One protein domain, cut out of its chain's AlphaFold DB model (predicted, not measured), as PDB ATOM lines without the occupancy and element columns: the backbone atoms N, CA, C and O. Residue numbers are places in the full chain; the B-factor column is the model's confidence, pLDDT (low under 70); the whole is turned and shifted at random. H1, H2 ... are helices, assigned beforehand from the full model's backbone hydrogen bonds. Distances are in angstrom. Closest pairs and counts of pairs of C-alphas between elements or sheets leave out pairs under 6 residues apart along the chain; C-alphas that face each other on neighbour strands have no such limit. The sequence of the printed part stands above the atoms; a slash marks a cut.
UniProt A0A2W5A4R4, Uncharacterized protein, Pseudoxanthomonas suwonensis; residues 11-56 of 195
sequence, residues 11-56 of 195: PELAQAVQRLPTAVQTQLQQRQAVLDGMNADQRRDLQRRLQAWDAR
ATOM      1  N   PRO A  11      -6.649 -87.392  43.970       72.50
ATOM      2  CA  PRO A  11      -6.969 -87.446  42.547       72.50
ATOM      3  C   PRO A  11      -7.451 -88.836  42.102       72.50
ATOM      4  O   PRO A  11      -8.354 -88.920  41.268       72.50
ATOM      5  N   GLU A  12      -6.950 -89.921  42.706       78.25
ATOM      6  CA  GLU A  12      -7.446 -91.279  42.456       78.25
ATOM      7  C   GLU A  12      -8.934 -91.462  42.804       78.25
ATOM      8  O   GLU A  12      -9.681 -92.095  42.054       78.25
ATOM      9  N   LEU A  13      -9.403 -90.865  43.903       74.69
ATOM     10  CA  LEU A  13     -10.800 -90.952  44.327       74.69
ATOM     11  C   LEU A  13     -11.700 -90.030  43.496       74.69
ATOM     12  O   LEU A  13     -12.836 -90.398  43.197       74.69
ATOM     13  N   ALA A  14     -11.194 -88.873  43.062       78.06
ATOM     14  CA  ALA A  14     -11.910 -87.997  42.137       78.06
ATOM     15  C   ALA A  14     -12.151 -88.684  40.779       78.06
ATOM     16  O   ALA A  14     -13.266 -88.647  40.253       78.06
ATOM     17  N   GLN A  15     -11.143 -89.384  40.248       80.00
ATOM     18  CA  GLN A  15     -11.292 -90.197  39.038       80.00
ATOM     19  C   GLN A  15     -12.262 -91.365  39.245       80.00
ATOM     20  O   GLN A  15     -13.058 -91.665  38.356       80.00
ATOM     21  N   ALA A  16     -12.234 -92.013  40.412       83.06
ATOM     22  CA  ALA A  16     -13.182 -93.076  40.729       83.06
ATOM     23  C   ALA A  16     -14.632 -92.565  40.728       83.06
ATOM     24  O   ALA A  16     -15.502 -93.232  40.173       83.06
ATOM     25  N   VAL A  17     -14.892 -91.364  41.260       82.31
ATOM     26  CA  VAL A  17     -16.230 -90.744  41.247       82.31
ATOM     27  C   VAL A  17     -16.728 -90.494  39.822       82.31
ATOM     28  O   VAL A  17     -17.893 -90.757  39.541       82.31
ATOM     29  N   GLN A  18     -15.859 -90.064  38.903       83.19
ATOM     30  CA  GLN A  18     -16.226 -89.848  37.494       83.19
ATOM     31  C   GLN A  18     -16.622 -91.138  36.760       83.19
ATOM     32  O   GLN A  18     -17.346 -91.082  35.770       83.19
ATOM     33  N   ARG A  19     -16.178 -92.303  37.251       87.31
ATOM     34  CA  ARG A  19     -16.536 -93.624  36.702       87.31
ATOM     35  C   ARG A  19     -17.833 -94.190  37.291       87.31
ATOM     36  O   ARG A  19     -18.309 -95.218  36.821       87.31
ATOM     37  N   LEU A  20     -18.398 -93.561  38.326       87.81
ATOM     38  CA  LEU A  20     -19.659 -93.999  38.929       87.81
ATOM     39  C   LEU A  20     -20.853 -93.668  38.020       87.81
ATOM     40  O   LEU A  20     -20.773 -92.730  37.230       87.81
ATOM     41  N   PRO A  21     -21.996 -94.365  38.156       92.69
ATOM     42  CA  PRO A  21     -23.219 -94.002  37.442       92.69
ATOM     43  C   PRO A  21     -23.614 -92.539  37.684       92.69
ATOM     44  O   PRO A  21     -23.507 -92.046  38.809       92.69
ATOM     45  N   THR A  22     -24.137 -91.858  36.661       85.50
ATOM     46  CA  THR A  22     -24.467 -90.419  36.710       85.50
ATOM     47  C   THR A  22     -25.364 -90.057  37.895       85.50
ATOM     48  O   THR A  22     -25.108 -89.071  38.579       85.50
ATOM     49  N   ALA A  23     -26.352 -90.897  38.220       84.62
ATOM     50  CA  ALA A  23     -27.224 -90.688  39.378       84.62
ATOM     51  C   ALA A  23     -26.449 -90.621  40.710       84.62
ATOM     52  O   ALA A  23     -26.760 -89.808  41.580       84.62
ATOM     53  N   VAL A  24     -25.407 -91.446  40.860       85.50
ATOM     54  CA  VAL A  24     -24.546 -91.454  42.050       85.50
ATOM     55  C   VAL A  24     -23.678 -90.200  42.081       85.50
ATOM     56  O   VAL A  24     -23.549 -89.581  43.136       85.50
ATOM     57  N   GLN A  25     -23.139 -89.778  40.935       84.50
ATOM     58  CA  GLN A  25     -22.370 -88.534  40.831       84.50
ATOM     59  C   GLN A  25     -23.211 -87.323  41.252       84.50
ATOM     60  O   GLN A  25     -22.788 -86.545  42.108       84.50
ATOM     61  N   THR A  26     -24.434 -87.204  40.725       85.69
ATOM     62  CA  THR A  26     -25.366 -86.127  41.085       85.69
ATOM     63  C   THR A  26     -25.699 -86.150  42.575       85.69
ATOM     64  O   THR A  26     -25.671 -85.111  43.232       85.69
ATOM     65  N   GLN A  27     -25.954 -87.329  43.151       85.00
ATOM     66  CA  GLN A  27     -26.227 -87.450  44.584       85.00
ATOM     67  C   GLN A  27     -25.029 -87.008  45.442       85.00
ATOM     68  O   GLN A  27     -25.206 -86.368  46.482       85.00
ATOM     69  N   LEU A  28     -23.809 -87.348  45.027       85.75
ATOM     70  CA  LEU A  28     -22.578 -86.932  45.698       85.75
ATOM     71  C   LEU A  28     -22.382 -85.411  45.617       85.75
ATOM     72  O   LEU A  28     -22.120 -84.782  46.642       85.75
ATOM     73  N   GLN A  29     -22.599 -84.808  44.447       85.00
ATOM     74  CA  GLN A  29     -22.537 -83.353  44.254       85.00
ATOM     75  C   GLN A  29     -23.568 -82.608  45.114       85.00
ATOM     76  O   GLN A  29     -23.227 -81.632  45.778       85.00
ATOM     77  N   GLN A  30     -24.811 -83.092  45.171       86.50
ATOM     78  CA  GLN A  30     -25.854 -82.508  46.021       86.50
ATOM     79  C   GLN A  30     -25.473 -82.558  47.504       86.50
ATOM     80  O   GLN A  30     -25.605 -81.566  48.218       86.50
ATOM     81  N   ARG A  31     -24.954 -83.698  47.980       86.94
ATOM     82  CA  ARG A  31     -24.469 -83.831  49.364       86.94
ATOM     83  C   ARG A  31     -23.317 -82.877  49.658       86.94
ATOM     84  O   ARG A  31     -23.277 -82.301  50.741       86.94
ATOM     85  N   GLN A  32     -22.411 -82.702  48.703       84.56
ATOM     86  CA  GLN A  32     -21.293 -81.779  48.824       84.56
ATOM     87  C   GLN A  32     -21.766 -80.328  48.951       84.56
ATOM     88  O   GLN A  32     -21.345 -79.644  49.879       84.56
ATOM     89  N   ALA A  33     -22.705 -79.894  48.107       86.81
ATOM     90  CA  ALA A  33     -23.293 -78.559  48.199       86.81
ATOM     91  C   ALA A  33     -23.953 -78.308  49.568       86.81
ATOM     92  O   ALA A  33     -23.801 -77.231  50.145       86.81
ATOM     93  N   VAL A  34     -24.627 -79.321  50.128       87.62
ATOM     94  CA  VAL A  34     -25.203 -79.242  51.480       87.62
ATOM     95  C   VAL A  34     -24.115 -79.044  52.538       87.62
ATOM     96  O   VAL A  34     -24.287 -78.200  53.410       87.62
ATOM     97  N   LEU A  35     -23.002 -79.784  52.470       86.31
ATOM     98  CA  LEU A  35     -21.882 -79.651  53.416       86.31
ATOM     99  C   LEU A  35     -21.187 -78.287  53.312       86.31
ATOM    100  O   LEU A  35     -20.829 -77.697  54.336       86.31
ATOM    101  N   ASP A  36     -21.018 -77.783  52.091       86.56
ATOM    102  CA  ASP A  36     -20.390 -76.487  51.830       86.56
ATOM    103  C   ASP A  36     -21.230 -75.333  52.390       86.56
ATOM    104  O   ASP A  36     -20.676 -74.384  52.944       86.56
ATOM    105  N   GLY A  37     -22.561 -75.460  52.341       88.44
ATOM    106  CA  GLY A  37     -23.500 -74.501  52.925       88.44
ATOM    107  C   GLY A  37     -23.655 -74.571  54.450       88.44
ATOM    108  O   GLY A  37     -24.358 -73.733  55.012       88.44
ATOM    109  N   MET A  38     -23.038 -75.540  55.144       91.81
ATOM    110  CA  MET A  38     -23.214 -75.682  56.597       91.81
ATOM    111  C   MET A  38     -22.464 -74.613  57.395       91.81
ATOM    112  O   MET A  38     -21.254 -74.428  57.238       91.81
ATOM    113  N   ASN A  39     -23.158 -73.998  58.351       93.19
ATOM    114  CA  ASN A  39     -22.554 -73.126  59.356       93.19
ATOM    115  C   ASN A  39     -21.845 -73.927  60.474       93.19
ATOM    116  O   ASN A  39     -21.880 -75.160  60.515       93.19
ATOM    117  N   ALA A  40     -21.176 -73.227  61.396       90.44
ATOM    118  CA  ALA A  40     -20.401 -73.859  62.466       90.44
ATOM    119  C   ALA A  40     -21.252 -74.748  63.395       90.44
ATOM    120  O   ALA A  40     -20.801 -75.823  63.792       90.44
ATOM    121  N   ASP A  41     -22.487 -74.350  63.705       92.62
ATOM    122  CA  ASP A  41     -23.392 -75.127  64.562       92.62
ATOM    123  C   ASP A  41     -23.867 -76.404  63.877       92.62
ATOM    124  O   ASP A  41     -23.818 -77.484  64.466       92.62
ATOM    125  N   GLN A  42     -24.237 -76.308  62.602       91.12
ATOM    126  CA  GLN A  42     -24.611 -77.453  61.775       91.12
ATOM    127  C   GLN A  42     -23.445 -78.437  61.621       91.12
ATOM    128  O   GLN A  42     -23.646 -79.649  61.711       91.12
ATOM    129  N   ARG A  43     -22.208 -77.940  61.466       90.56
ATOM    130  CA  ARG A  43     -21.003 -78.784  61.431       90.56
ATOM    131  C   ARG A  43     -20.746 -79.480  62.767       90.56
ATOM    132  O   ARG A  43     -20.441 -80.671  62.769       90.56
ATOM    133  N   ARG A  44     -20.911 -78.780  63.897       91.88
ATOM    134  CA  ARG A  44     -20.806 -79.380  65.239       91.88
ATOM    135  C   ARG A  44     -21.863 -80.462  65.455       91.88
ATOM    136  O   ARG A  44     -21.542 -81.536  65.963       91.88
ATOM    137  N   ASP A  45     -23.105 -80.218  65.044       92.62
ATOM    138  CA  ASP A  45     -24.171 -81.218  65.125       92.62
ATOM    139  C   ASP A  45     -23.871 -82.457  64.275       92.62
ATOM    140  O   ASP A  45     -23.940 -83.586  64.768       92.62
ATOM    141  N   LEU A  46     -23.451 -82.249  63.024       90.56
ATOM    142  CA  LEU A  46     -23.036 -83.329  62.134       90.56
ATOM    143  C   LEU A  46     -21.903 -84.155  62.754       90.56
ATOM    144  O   LEU A  46     -21.982 -85.382  62.762       90.56
ATOM    145  N   GLN A  47     -20.884 -83.506  63.322       91.31
ATOM    146  CA  GLN A  47     -19.764 -84.191  63.963       91.31
ATOM    147  C   GLN A  47     -20.216 -85.051  65.150       91.31
ATOM    148  O   GLN A  47     -19.809 -86.210  65.244       91.31
ATOM    149  N   ARG A  48     -21.103 -84.538  66.017       93.62
ATOM    150  CA  ARG A  48     -21.681 -85.331  67.119       93.62
ATOM    151  C   ARG A  48     -22.433 -86.554  66.601       93.62
ATOM    152  O   ARG A  48     -22.294 -87.646  67.144       93.62
ATOM    153  N   ARG A  49     -23.214 -86.393  65.529       91.38
ATOM    154  CA  ARG A  49     -23.974 -87.493  64.916       91.38
ATOM    155  C   ARG A  49     -23.068 -88.549  64.286       91.38
ATOM    156  O   ARG A  49     -23.387 -89.730  64.389       91.38
ATOM    157  N   LEU A  50     -21.961 -88.141  63.666       90.12
ATOM    158  CA  LEU A  50     -20.955 -89.056  63.122       90.12
ATOM    159  C   LEU A  50     -20.268 -89.849  64.236       90.12
ATOM    160  O   LEU A  50     -20.245 -91.071  64.173       90.12
ATOM    161  N   GLN A  51     -19.834 -89.189  65.310       92.69
ATOM    162  CA  GLN A  51     -19.259 -89.875  66.476       92.69
ATOM    163  C   GLN A  51     -20.243 -90.881  67.088       92.69
ATOM    164  O   GLN A  51     -19.882 -92.023  67.361       92.69
ATOM    165  N   ALA A  52     -21.511 -90.490  67.240       90.56
ATOM    166  CA  ALA A  52     -22.561 -91.380  67.728       90.56
ATOM    167  C   ALA A  52     -22.870 -92.541  66.766       90.56
ATOM    168  O   ALA A  52     -23.394 -93.566  67.197       90.56
ATOM    169  N   TRP A  53     -22.596 -92.390  65.469       88.25
ATOM    170  CA  TRP A  53     -22.715 -93.460  64.481       88.25
ATOM    171  C   TRP A  53     -21.525 -94.420  64.538       88.25
ATOM    172  O   TRP A  53     -21.725 -95.634  64.526       88.25
ATOM    173  N   ASP A  54     -20.308 -93.889  64.638       90.94
ATOM    174  CA  ASP A  54     -19.074 -94.673  64.687       90.94
ATOM    175  C   ASP A  54     -18.958 -95.486  65.980       90.94
ATOM    176  O   ASP A  54     -18.436 -96.599  65.959       90.94
ATOM    177  N   ALA A  55     -19.532 -94.984  67.078       92.25
ATOM    178  CA  ALA A  55     -19.633 -95.703  68.345       92.25
ATOM    179  C   ALA A  55     -20.595 -96.911  68.307       92.25
ATOM    180  O   ALA A  55     -20.596 -97.722  69.233       92.25
ATOM    181  N   ARG A  56     -21.435 -97.054  67.269       93.19
ATOM    182  CA  ARG A  56     -22.367 -98.187  67.157       93.19
ATOM    183  C   ARG A  56     -21.652 -99.452  66.700       93.19
ATOM    184  O   ARG A  56     -20.855 -99.439  65.757       93.19
TER     185      ARG A  56
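Overview. This is residues 11 to 56 of the 195 residues of an uncharacterized protein of Pseudoxanthomonas suwonensis (UniProt A0A2W5A4R4). Three helices are joined end to end in an open, angular chain with no packed core: the two long helices H2 and H3 are the arms of a wide V with its corner at residues 37 to 39, and the short helix H1 turns off at the other end of H2. Residues 11 to 16 of H1 stick out at one end of this frame and residues 47 to 56, of which 47 to 54 belong to H3, at the other. The printed part has 46 residues with three named helices, in the order H1, H2, H3, and no named strand; its class is all helix. It is loose, with a radius of gyration of the C-alphas of 13.6 A, and the C-alphas span 32 by 26 by 20 A along their three main axes.

Arrangement. H1, residues 11 to 18, is close to but not clearly touching H2, residues 22 to 36, with 2 pairs of C-alphas within 8 A. Their closest C-alphas are those of Val 17 and Gln 25, 6.5 A apart. The lines of H1 and H2 stand at a steep tilt of 57 degrees, and the two helices run opposite ways. H2 and H3, residues 40 to 54, are only just apart, their closest C-alphas being 8.1 A from each other. H1 and H3 are apart. In H1, H2 and H3, every backbone O i to N i+4 pair is within hydrogen-bond range.

Along the chain. H1 begins at Pro 11, whose C-alpha is at (-6.969, -87.446, 42.547), and ends at Gln 18, 10.8 A from first to last C-alpha. H2 runs from Thr 22, with its C-alpha at (-24.467, -90.419, 36.710), to Asp 36, and measures 21.0 A from first to last C-alpha. H3 runs from Ala 40 to Asp 54, whose C-alpha is at (-19.074, -94.673, 64.687), and also measures 21.0 A. Residues 55 and 56 follow H3.

Size, cuts and confidence. The two C-alphas farthest apart are those of Arg 19 and Asp 41, at 34.1 A, and the C-alphas of the first and last printed residues, Pro 11 and Arg 56, are 31.0 A apart. The printed part has no cut. The link from H1 to H2 and the link from H2 to H3 are both tight, with 3 residues each. Besides residues 11 to 16 and 47 to 56, residues 18 to 24, of which 22 to 24 belong to H2, and residues 29 to 34 of H2 stand free. The mean pLDDT of the printed part is 87.3, and no printed residue is under 70; the mean is 79 for H1, 86 for H2 and 91 for H3.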